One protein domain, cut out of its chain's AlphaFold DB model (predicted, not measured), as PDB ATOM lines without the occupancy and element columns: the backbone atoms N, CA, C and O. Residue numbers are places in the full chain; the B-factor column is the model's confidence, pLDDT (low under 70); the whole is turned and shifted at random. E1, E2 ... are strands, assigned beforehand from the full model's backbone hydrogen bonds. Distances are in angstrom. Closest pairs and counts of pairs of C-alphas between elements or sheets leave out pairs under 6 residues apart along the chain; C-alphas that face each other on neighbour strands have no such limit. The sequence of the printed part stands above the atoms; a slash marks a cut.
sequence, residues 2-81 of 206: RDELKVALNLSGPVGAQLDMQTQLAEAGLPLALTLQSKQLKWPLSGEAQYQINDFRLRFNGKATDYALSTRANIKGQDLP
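Overview. This is residues 2 to 81 of the 206 residues of an uncharacterized protein of Serratia plymuthica (UniProt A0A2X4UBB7). A single five-stranded antiparallel sheet, long and narrow, has no named helix over either face; its strands run back and forth along the longest axis. At one end E3, E4 and E5 bend together, and their ends, residues 40 to 43, 51 to 53 and 75 to 77, fold over out of the slab. The printed part has 80 residues, with five named strands in the order E1 E2 E3 E4 E5 along the chain and the same order across the sheet, and the class is all strand. The whole is loose, with a radius of gyration of the C-alphas of 15.7 A, and spans 48 by 25 by 15 A.

Along the chain. E1, residues 5 to 12, begins at C-alpha 5 (46.405, 26.876, 85.706) and is 23.0 A long. E2, residues 16 to 23, is 23.5 A long. E3, residues 32 to 43, is 28.8 A long and bends by 77 degrees at residue 39. E4, residues 51 to 63, is 33.0 A long and bends by 68 degrees at residue 54. E5, residues 66 to 77, is 34.9 A long, bends by 52 degrees at residue 74 and ends at C-alpha 77 (30.767, 48.524, 59.372).

Arrangement. The strands form a meander, each the antiparallel neighbour of the one before, and each successive pair is a hairpin. Edge strand E1 pairs with E2 through N 7 and O 21, 2.8 A. E2 pairs with E3 through N 20 and O 35, 2.9 A. E3 pairs with E4 through N 36 and O 58, 2.9 A, and, past the bends, N 41 and O 53, 2.8 A. E4 pairs with edge strand E5 through N 59 and O 70, 2.8 A. E1 and E5 are apart. The sheet is twisted, with C-alphas up to 7.8 A off its best plane.

Size, cuts and confidence. The C-alphas of Arg 2 and Asp 79, the two farthest apart, are 50.2 A apart. The printed part has no cut and no long link. Mean pLDDT of the printed part is 93.9, with residue 2 under 70.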
ATOM      1  N   ARG A   2      47.895  16.994  89.664       64.56
ATOM      2  CA  ARG A   2      48.216  17.665  88.394       64.56
ATOM      3  C   ARG A   2      47.844  19.133  88.558       64.56
ATOM      4  O   ARG A   2      46.677  19.413  88.815       64.56
ATOM      5  N   ASP A   3      48.826  20.022  88.469       84.00
ATOM      6  CA  ASP A   3      48.607  21.452  88.673       84.00
ATOM      7  C   ASP A   3      47.815  22.037  87.498       84.00
ATOM      8  O   ASP A   3      48.199  21.928  86.330       84.00
ATOM      9  N   GLU A   4      46.664  22.620  87.821       90.75
ATOM     10  CA  GLU A   4      45.761  23.281  86.886       90.75
ATOM     11  C   GLU A   4      45.997  24.795  86.955       90.75
ATOM     12  O   GLU A   4      45.879  25.401  88.021       90.75
ATOM     13  N   LEU A   5      46.307  25.423  85.819       93.81
ATOM     14  CA  LEU A   5      46.405  26.876  85.706       93.81
ATOM     15  C   LEU A   5      45.054  27.447  85.268       93.81
ATOM     16  O   LEU A   5      44.534  27.080  84.212       93.81
ATOM     17  N   LYS A   6      44.525  28.397  86.046       95.56
ATOM     18  CA  LYS A   6      43.318  29.170  85.724       95.56
ATOM     19  C   LYS A   6      43.673  30.639  85.559       95.56
ATOM     20  O   LYS A   6      44.321  31.219  86.426       95.56
ATOM     21  N   VAL A   7      43.221  31.240  84.466       95.31
ATOM     22  CA  VAL A   7      43.375  32.668  84.182       95.31
ATOM     23  C   VAL A   7      42.001  33.247  83.881       95.31
ATOM     24  O   VAL A   7      41.294  32.749  83.010       95.31
ATOM     25  N   ALA A   8      41.649  34.311  84.594       95.44
ATOM     26  CA  ALA A   8      40.480  35.133  84.319       95.44
ATOM     27  C   ALA A   8      40.954  36.579  84.149       95.44
ATOM     28  O   ALA A   8      41.510  37.170  85.076       95.44
ATOM     29  N   LEU A   9      40.774  37.134  82.955       94.88
ATOM     30  CA  LEU A   9      41.158  38.499  82.612       94.88
ATOM     31  C   LEU A   9      39.913  39.277  82.191       94.88
ATOM     32  O   LEU A   9      39.203  38.869  81.275       94.88
ATOM     33  N   ASN A  10      39.696  40.427  82.823       94.62
ATOM     34  CA  ASN A  10      38.640  41.368  82.472       94.62
ATOM     35  C   ASN A  10      39.268  42.683  82.010       94.62
ATOM     36  O   ASN A  10      39.977  43.344  82.765       94.62
ATOM     37  N   LEU A  11      38.993  43.059  80.768       91.88
ATOM     38  CA  LEU A  11      39.371  44.334  80.177       91.88
ATOM     39  C   LEU A  11      38.156  45.263  80.212       91.88
ATOM     40  O   LEU A  11      37.089  44.910  79.711       91.88
ATOM     41  N   SER A  12      38.326  46.446  80.797       87.25
ATOM     42  CA  SER A  12      37.276  47.464  80.956       87.25
ATOM     43  C   SER A  12      37.657  48.824  80.359       87.25
ATOM     44  O   SER A  12      37.040  49.837  80.677       87.25
ATOM     45  N   GLY A  13      38.713  48.861  79.540       83.94
ATOM     46  CA  GLY A  13      39.193  50.070  78.873       83.94
ATOM     47  C   GLY A  13      38.432  50.366  77.571       83.94
ATOM     48  O   GLY A  13      37.269  49.993  77.432       83.94
ATOM     49  N   PRO A  14      39.092  50.977  76.565       81.50
ATOM     50  CA  PRO A  14      38.504  51.215  75.237       81.50
ATOM     51  C   PRO A  14      37.968  49.945  74.559       81.50
ATOM     52  O   PRO A  14      37.112  50.016  73.678       81.50
ATOM     53  N   VAL A  15      38.478  48.789  74.987       85.75
ATOM     54  CA  VAL A  15      37.999  47.460  74.630       85.75
ATOM     55  C   VAL A  15      37.466  46.784  75.887       85.75
ATOM     56  O   VAL A  15      38.219  46.530  76.830       85.75
ATOM     57  N   GLY A  16      36.171  46.469  75.875       92.31
ATOM     58  CA  GLY A  16      35.546  45.616  76.876       92.31
ATOM     59  C   GLY A  16      35.651  44.153  76.458       92.31
ATOM     60  O   GLY A  16      35.064  43.780  75.444       92.31
ATOM     61  N   ALA A  17      36.365  43.317  77.204       96.12
ATOM     62  CA  ALA A  17      36.476  41.888  76.906       96.12
ATOM     63  C   ALA A  17      36.733  41.068  78.171       96.12
ATOM     64  O   ALA A  17      37.343  41.551  79.119       96.12
ATOM     65  N   GLN A  18      36.294  39.818  78.160       97.81
ATOM     66  CA  GLN A  18      36.555  38.844  79.209       97.81
ATOM     67  C   GLN A  18      37.195  37.609  78.583       97.81
ATOM     68  O   GLN A  18      36.684  37.077  77.596       97.81
ATOM     69  N   LEU A  19      38.301  37.165  79.168       97.69
ATOM     70  CA  LEU A  19      39.005  35.944  78.812       97.69
ATOM     71  C   LEU A  19      39.029  35.023  80.029       97.69
ATOM     72  O   LEU A  19      39.614  35.367  81.052       97.69
ATOM     73  N   ASP A  20      38.458  33.837  79.872       98.31
ATOM     74  CA  ASP A  20      38.567  32.734  80.817       98.31
ATOM     75  C   ASP A  20      39.381  31.619  80.163       98.31
ATOM     76  O   ASP A  20      39.044  31.152  79.073       98.31
ATOM     77  N   MET A  21      40.454  31.187  80.816       97.25
ATOM     78  CA  MET A  21      41.350  30.146  80.328       97.25
ATOM     79  C   MET A  21      41.669  29.158  81.447       97.25
ATOM     80  O   MET A  21      41.978  29.549  82.571       97.25
ATOM     81  N   GLN A  22      41.625  27.870  81.128       97.38
ATOM     82  CA  GLN A  22      42.015  26.778  82.012       97.38
ATOM     83  C   GLN A  22      42.924  25.830  81.240       97.38
ATOM     84  O   GLN A  22      42.617  25.472  80.102       97.38
ATOM     85  N   THR A  23      44.051  25.447  81.833       96.50
ATOM     86  CA  THR A  23      45.018  24.567  81.175       96.50
ATOM     87  C   THR A  23      45.801  23.724  82.169       96.50
ATOM     88  O   THR A  23      46.053  24.139  83.298       96.50
ATOM     89  N   GLN A  24      46.245  22.551  81.731       94.81
ATOM     90  CA  GLN A  24      47.139  21.679  82.497       94.81
ATOM     91  C   GLN A  24      48.502  21.634  81.806       94.81
ATOM     92  O   GLN A  24      48.733  20.828  80.909       94.81
ATOM     93  N   LEU A  25      49.405  22.538  82.202       89.38
ATOM     94  CA  LEU A  25      50.678  22.767  81.499       89.38
ATOM     95  C   LEU A  25      51.589  21.529  81.456       89.38
ATOM     96  O   LEU A  25      52.354  21.365  80.512       89.38
ATOM     97  N   ALA A  26      51.499  20.660  82.465       91.88
ATOM     98  CA  ALA A  26      52.303  19.443  82.572       91.88
ATOM     99  C   ALA A  26      51.699  18.231  81.834       91.88
ATOM    100  O   ALA A  26      52.303  17.159  81.820       91.88
ATOM    101  N   GLU A  27      50.506  18.358  81.246       92.06
ATOM    102  CA  GLU A  27      49.898  17.270  80.484       92.06
ATOM    103  C   GLU A  27      50.330  17.287  79.016       92.06
ATOM    104  O   GLU A  27      50.239  18.300  78.321       92.06
ATOM    105  N   ALA A  28      50.725  16.114  78.513       90.06
ATOM    106  CA  ALA A  28      50.993  15.920  77.095       90.06
ATOM    107  C   ALA A  28      49.781  16.343  76.247       90.06
ATOM    108  O   ALA A  28      48.625  16.010  76.546       90.06
ATOM    109  N   GLY A  29      50.069  17.091  75.181       90.31
ATOM    110  CA  GLY A  29      49.060  17.678  74.307       90.31
ATOM    111  C   GLY A  29      48.432  18.974  74.828       90.31
ATOM    112  O   GLY A  29      47.555  19.476  74.146       90.31
ATOM    113  N   LEU A  30      48.856  19.522  75.974       93.50
ATOM    114  CA  LEU A  30      48.409  20.817  76.516       93.50
ATOM    115  C   LEU A  30      46.874  20.995  76.483       93.50
ATOM    116  O   LEU A  30      46.351  21.733  75.644       93.50
ATOM    117  N   PRO A  31      46.129  20.295  77.358       95.81
ATOM    118  CA  PRO A  31      44.687  20.470  77.470       95.81
ATOM    119  C   PRO A  31      44.368  21.924  77.796       95.81
ATOM    120  O   PRO A  31      44.832  22.431  78.814       95.81
ATOM    121  N   LEU A  32      43.571  22.564  76.946       96.38
ATOM    122  CA  LEU A  32      43.228  23.976  77.016       96.38
ATOM    123  C   LEU A  32      41.722  24.148  76.813       96.38
ATOM    124  O   LEU A  32      41.162  23.730  75.798       96.38
ATOM    125  N   ALA A  33      41.084  24.817  77.765       98.06
ATOM    126  CA  ALA A  33      39.748  25.369  77.630       98.06
ATOM    127  C   ALA A  33      39.856  26.893  77.690       98.06
ATOM    128  O   ALA A  33      40.349  27.447  78.667       98.06
ATOM    129  N   LEU A  34      39.405  27.576  76.645       98.12
ATOM    130  CA  LEU A  34      39.460  29.027  76.527       98.12
ATOM    131  C   LEU A  34      38.104  29.553  76.070       98.12
ATOM    132  O   LEU A  34      37.514  29.048  75.117       98.12
ATOM    133  N   THR A  35      37.615  30.590  76.742       98.69
ATOM    134  CA  THR A  35      36.471  31.393  76.315       98.69
ATOM    135  C   THR A  35      36.890  32.852  76.288       98.69
ATOM    136  O   THR A  35      37.246  33.415  77.316       98.69
ATOM    137  N   LEU A  36      36.829  33.470  75.113       98.31
ATOM    138  CA  LEU A  36      37.008  34.906  74.940       98.31
ATOM    139  C   LEU A  36      35.670  35.500  74.521       98.31
ATOM    140  O   LEU A  36      35.073  35.053  73.542       98.31
ATOM    141  N   GLN A  37      35.193  36.505  75.244       98.12
ATOM    142  CA  GLN A  37      33.932  37.162  74.939       98.12
ATOM    143  C   GLN A  37      34.029  38.677  75.039       98.12
ATOM    144  O   GLN A  37      34.740  39.227  75.875       98.12
ATOM    145  N   SER A  38      33.274  39.359  74.190       97.50
ATOM    146  CA  SER A  38      33.120  40.805  74.232       97.50
ATOM    147  C   SER A  38      31.711  41.176  73.797       97.50
ATOM    148  O   SER A  38      31.210  40.678  72.790       97.50
ATOM    149  N   LYS A  39      31.068  42.075  74.547       95.88
ATOM    150  CA  LYS A  39      29.774  42.642  74.140       95.88
ATOM    151  C   LYS A  39      29.921  43.508  72.893       95.88
ATOM    152  O   LYS A  39      29.025  43.522  72.057       95.88
ATOM    153  N   GLN A  40      31.040  44.221  72.791       94.38
ATOM    154  CA  GLN A  40      31.308  45.154  71.713       94.38
ATOM    155  C   GLN A  40      32.814  45.377  71.554       94.38
ATOM    156  O   GLN A  40      33.488  45.873  72.458       94.38
ATOM    157  N   LEU A  41      33.308  45.086  70.358       93.88
ATOM    158  CA  LEU A  41      34.616  45.473  69.851       93.88
ATOM    159  C   LEU A  41      34.393  46.493  68.737       93.88
ATOM    160  O   LEU A  41      33.474  46.339  67.932       93.88
ATOM    161  N   LYS A  42      35.224  47.529  68.669       93.50
ATOM    162  CA  LYS A  42      35.189  48.506  67.579       93.50
ATOM    163  C   LYS A  42      36.581  48.733  67.019       93.50
ATOM    164  O   LYS A  42      37.560  48.582  67.740       93.50
ATOM    165  N   TRP A  43      36.652  49.120  65.757       91.69
ATOM    166  CA  TRP A  43      37.865  49.604  65.121       91.69
ATOM    167  C   TRP A  43      37.548  50.852  64.285       91.69
ATOM    168  O   TRP A  43      36.555  50.829  63.554       91.69
ATOM    169  N   PRO A  44      38.365  51.918  64.336       93.25
ATOM    170  CA  PRO A  44      39.486  52.140  65.258       93.25
ATOM    171  C   PRO A  44      39.081  52.138  66.746       93.25
ATOM    172  O   PRO A  44      37.909  52.299  67.095       93.25
ATOM    173  N   LEU A  45      40.051  51.901  67.641       89.19
ATOM    174  CA  LEU A  45      39.802  51.831  69.093       89.19
ATOM    175  C   LEU A  45      39.416  53.196  69.689       89.19
ATOM    176  O   LEU A  45      38.655  53.270  70.657       89.19
ATOM    177  N   SER A  46      39.917  54.276  69.094       86.81
ATOM    178  CA  SER A  46      39.612  55.667  69.421       86.81
ATOM    179  C   SER A  46      38.957  56.365  68.225       86.81
ATOM    180  O   SER A  46      39.181  55.989  67.080       86.81
ATOM    181  N   GLY A  47      38.137  57.384  68.490       88.69
ATOM    182  CA  GLY A  47      37.378  58.081  67.447       88.69
ATOM    183  C   GLY A  47      36.128  57.326  66.980       88.69
ATOM    184  O   GLY A  47      35.574  56.494  67.716       88.69
ATOM    185  N   GLU A  48      35.667  57.668  65.776       90.00
ATOM    186  CA  GLU A  48      34.483  57.074  65.150       90.00
ATOM    187  C   GLU A  48      34.741  55.629  64.716       90.00
ATOM    188  O   GLU A  48      35.757  55.310  64.101       90.00
ATOM    189  N   ALA A  49      33.808  54.739  65.053       91.94
ATOM    190  CA  ALA A  49      33.915  53.327  64.720       91.94
ATOM    191  C   ALA A  49      33.603  53.101  63.234       91.94
ATOM    192  O   ALA A  49      32.481  53.340  62.796       91.94
ATOM    193  N   GLN A  50      34.569  52.565  62.490       94.69
ATOM    194  CA  GLN A  50      34.387  52.132  61.099       94.69
ATOM    195  C   GLN A  50      33.894  50.688  61.019       94.69
ATOM    196  O   GLN A  50      33.121  50.328  60.135       94.69
ATOM    197  N   TYR A  51      34.324  49.866  61.974       94.88
ATOM    198  CA  TYR A  51      33.952  48.467  62.101       94.88
ATOM    199  C   TYR A  51      33.557  48.183  63.537       94.88
ATOM    200  O   TYR A  51      34.166  48.685  64.483       94.88
ATOM    201  N   GLN A  52      32.537  47.356  63.708       95.06
ATOM    202  CA  GLN A  52      32.054  46.953  65.013       95.06
ATOM    203  C   GLN A  52      31.673  45.478  64.992       95.06
ATOM    204  O   GLN A  52      30.982  45.006  64.089       95.06
ATOM    205  N   ILE A  53      32.107  44.769  66.027       96.56
ATOM    206  CA  ILE A  53      31.703  43.403  66.316       96.56
ATOM    207  C   ILE A  53      30.958  43.419  67.642       96.56
ATOM    208  O   ILE A  53      31.514  43.804  68.664       96.56
ATOM    209  N   ASN A  54      29.712  42.979  67.624       96.31
ATOM    210  CA  ASN A  54      28.886  42.803  68.805       96.31
ATOM    211  C   ASN A  54      28.755  41.326  69.145       96.31
ATOM    212  O   ASN A  54      28.859  40.466  68.266       96.31
ATOM    213  N   ASP A  55      28.515  41.050  70.424       97.50
ATOM    214  CA  ASP A  55      28.251  39.703  70.937       97.50
ATOM    215  C   ASP A  55      29.314  38.685  70.497       97.50
ATOM    216  O   ASP A  55      29.020  37.531  70.172       97.50
ATOM    217  N   PHE A  56      30.572  39.133  70.464       98.06
ATOM    218  CA  PHE A  56      31.700  38.292  70.115       98.06
ATOM    219  C   PHE A  56      31.874  37.222  71.183       98.06
ATOM    220  O   PHE A  56      32.002  37.517  72.375       98.06
ATOM    221  N   ARG A  57      31.935  35.970  70.746       98.69
ATOM    222  CA  ARG A  57      32.299  34.849  71.599       98.69
ATOM    223  C   ARG A  57      33.111  33.850  70.803       98.69
ATOM    224  O   ARG A  57      32.616  33.303  69.823       98.69
ATOM    225  N   LEU A  58      34.306  33.560  71.292       98.69
ATOM    226  CA  LEU A  58      35.173  32.490  70.833       98.69
ATOM    227  C   LEU A  58      35.322  31.469  71.958       98.69
ATOM    228  O   LEU A  58      35.549  31.834  73.110       98.69
ATOM    229  N   ARG A  59      35.198  30.186  71.623       98.75
ATOM    230  CA  ARG A  59      35.521  29.076  72.518       98.75
ATOM    231  C   ARG A  59      36.491  28.138  71.832       98.75
ATOM    232  O   ARG A  59      36.221  27.695  70.719       98.75
ATOM    233  N   PHE A  60      37.561  27.806  72.530       98.44
ATOM    234  CA  PHE A  60      38.512  26.773  72.158       98.44
ATOM    235  C   PHE A  60      38.518  25.722  73.266       98.44
ATOM    236  O   PHE A  60      38.523  26.075  74.444       98.44
ATOM    237  N   ASN A  61      38.477  24.442  72.913       98.44
ATOM    238  CA  ASN A  61      38.476  23.370  73.901       98.44
ATOM    239  C   ASN A  61      39.127  22.102  73.353       98.44
ATOM    240  O   ASN A  61      38.721  21.625  72.296       98.44
ATOM    241  N   GLY A  62      40.060  21.517  74.099       97.56
ATOM    242  CA  GLY A  62      40.660  20.220  73.783       97.56
ATOM    243  C   GLY A  62      42.169  20.212  73.982       97.56
ATOM    244  O   GLY A  62      42.696  20.994  74.769       97.56
ATOM    245  N   LYS A  63      42.861  19.309  73.287       96.75
ATOM    246  CA  LYS A  63      44.326  19.177  73.290       96.75
ATOM    247  C   LYS A  63      44.874  19.555  71.914       96.75
ATOM    248  O   LYS A  63      44.153  19.520  70.925       96.75
ATOM    249  N   ALA A  64      46.169  19.823  71.809       92.62
ATOM    250  CA  ALA A  64      46.858  20.068  70.542       92.62
ATOM    251  C   ALA A  64      46.635  18.949  69.501       92.62
ATOM    252  O   ALA A  64      46.674  19.206  68.304       92.62
ATOM    253  N   THR A  65      46.378  17.714  69.941       95.56
ATOM    254  CA  THR A  65      46.097  16.562  69.070       95.56
ATOM    255  C   THR A  65      44.627  16.416  68.668       95.56
ATOM    256  O   THR A  65      44.344  15.656  67.748       95.56
ATOM    257  N   ASP A  66      43.706  17.085  69.364       97.50
ATOM    258  CA  ASP A  66      42.262  17.080  69.095       97.50
ATOM    259  C   ASP A  66      41.604  18.247  69.847       97.50
ATOM    260  O   ASP A  66      41.366  18.183  71.061       97.50
ATOM    261  N   TYR A  67      41.367  19.347  69.136       98.31
ATOM    262  CA  TYR A  67      40.698  20.528  69.667       98.31
ATOM    263  C   TYR A  67      39.478  20.901  68.835       98.31
ATOM    264  O   TYR A  67      39.411  20.657  67.632       98.31
ATOM    265  N   ALA A  68      38.530  21.577  69.479       98.75
ATOM    266  CA  ALA A  68      37.378  22.202  68.853       98.75
ATOM    267  C   ALA A  68      37.432  23.725  69.021       98.75
ATOM    268  O   ALA A  68      37.782  24.236  70.087       98.75
ATOM    269  N   LEU A  69      37.039  24.441  67.971       98.56
ATOM    270  CA  LEU A  69      36.912  25.892  67.918       98.56
ATOM    271  C   LEU A  69      35.473  26.249  67.536       98.56
ATOM    272  O   LEU A  69      34.936  25.715  66.568       98.56
ATOM    273  N   SER A  70      34.869  27.185  68.262       98.81
ATOM    274  CA  SER A  70      33.603  27.803  67.863       98.81
ATOM    275  C   SER A  70      33.661  29.314  68.040       98.81
ATOM    276  O   SER A  70      34.168  29.795  69.054       98.81
ATOM    277  N   THR A  71      33.105  30.056  67.087       98.81
ATOM    278  CA  THR A  71      33.040  31.520  67.122       98.81
ATOM    279  C   THR A  71      31.655  31.998  66.711       98.81
ATOM    280  O   THR A  71      31.062  31.484  65.764       98.81
ATOM    281  N   ARG A  72      31.137  33.007  67.410       98.69
ATOM    282  CA  ARG A  72      29.940  33.763  67.024       98.69
ATOM    283  C   ARG A  72      30.225  35.251  67.127       98.69
ATOM    284  O   ARG A  72      30.936  35.670  68.040       98.69
ATOM    285  N   ALA A  73      29.701  36.019  66.182       98.31
ATOM    286  CA  ALA A  73      29.913  37.457  66.119       98.31
ATOM    287  C   ALA A  73      28.838  38.139  65.267       98.31
ATOM    288  O   ALA A  73      28.492  37.647  64.195       98.31
ATOM    289  N   ASN A  74      28.370  39.305  65.708       98.25
ATOM    290  CA  ASN A  74      27.505  40.194  64.937       98.25
ATOM    291  C   ASN A  74      28.360  41.337  64.382       98.25
ATOM    292  O   ASN A  74      28.832  42.183  65.133       98.25
ATOM    293  N   ILE A  75      28.591  41.359  63.077       97.00
ATOM    294  CA  ILE A  75      29.507  42.279  62.402       97.00
ATOM    295  C   ILE A  75      28.698  43.398  61.748       97.00
ATOM    296  O   ILE A  75      27.658  43.149  61.143       97.00
ATOM    297  N   LYS A  76      29.183  44.634  61.835       94.88
ATOM    298  CA  LYS A  76      28.717  45.762  61.020       94.88
ATOM    299  C   LYS A  76      29.875  46.717  60.748       94.88
ATOM    300  O   LYS A  76      30.826  46.775  61.529       94.88
ATOM    301  N   GLY A  77      29.786  47.489  59.676       92.69
ATOM    302  CA  GLY A  77      30.767  48.524  59.372       92.69
ATOM    303  C   GLY A  77      30.207  49.566  58.418       92.69
ATOM    304  O   GLY A  77      29.087  49.415  57.938       92.69
ATOM    305  N   GLN A  78      30.984  50.616  58.163       86.19
ATOM    306  CA  GLN A  78      30.576  51.731  57.306       86.19
ATOM    307  C   GLN A  78      30.195  51.264  55.890       86.19
ATOM    308  O   GLN A  78      29.120  51.607  55.409       86.19
ATOM    309  N   ASP A  79      31.007  50.382  55.298       83.25
ATOM    310  CA  ASP A  79      30.792  49.831  53.950       83.25
ATOM    311  C   ASP A  79      30.443  48.335  53.958       83.25
ATOM    312  O   ASP A  79      30.477  47.658  52.929       83.25
ATOM    313  N   LEU A  80      30.123  47.789  55.136       86.56
ATOM    314  CA  LEU A  80      29.801  46.376  55.302       86.56
ATOM    315  C   LEU A  80      28.353  46.211  55.761       86.56
ATOM    316  O   LEU A  80      27.997  46.718  56.832       86.56
ATOM    317  N   PRO A  81      27.526  45.453  55.016       91.75
ATOM    318  CA  PRO A  81      26.187  45.140  55.479       91.75
ATOM    319  C   PRO A  81      26.269  44.403  56.824       91.75
ATOM    320  O   PRO A  81      27.175  43.583  57.020       91.75
TER     321      PRO A  81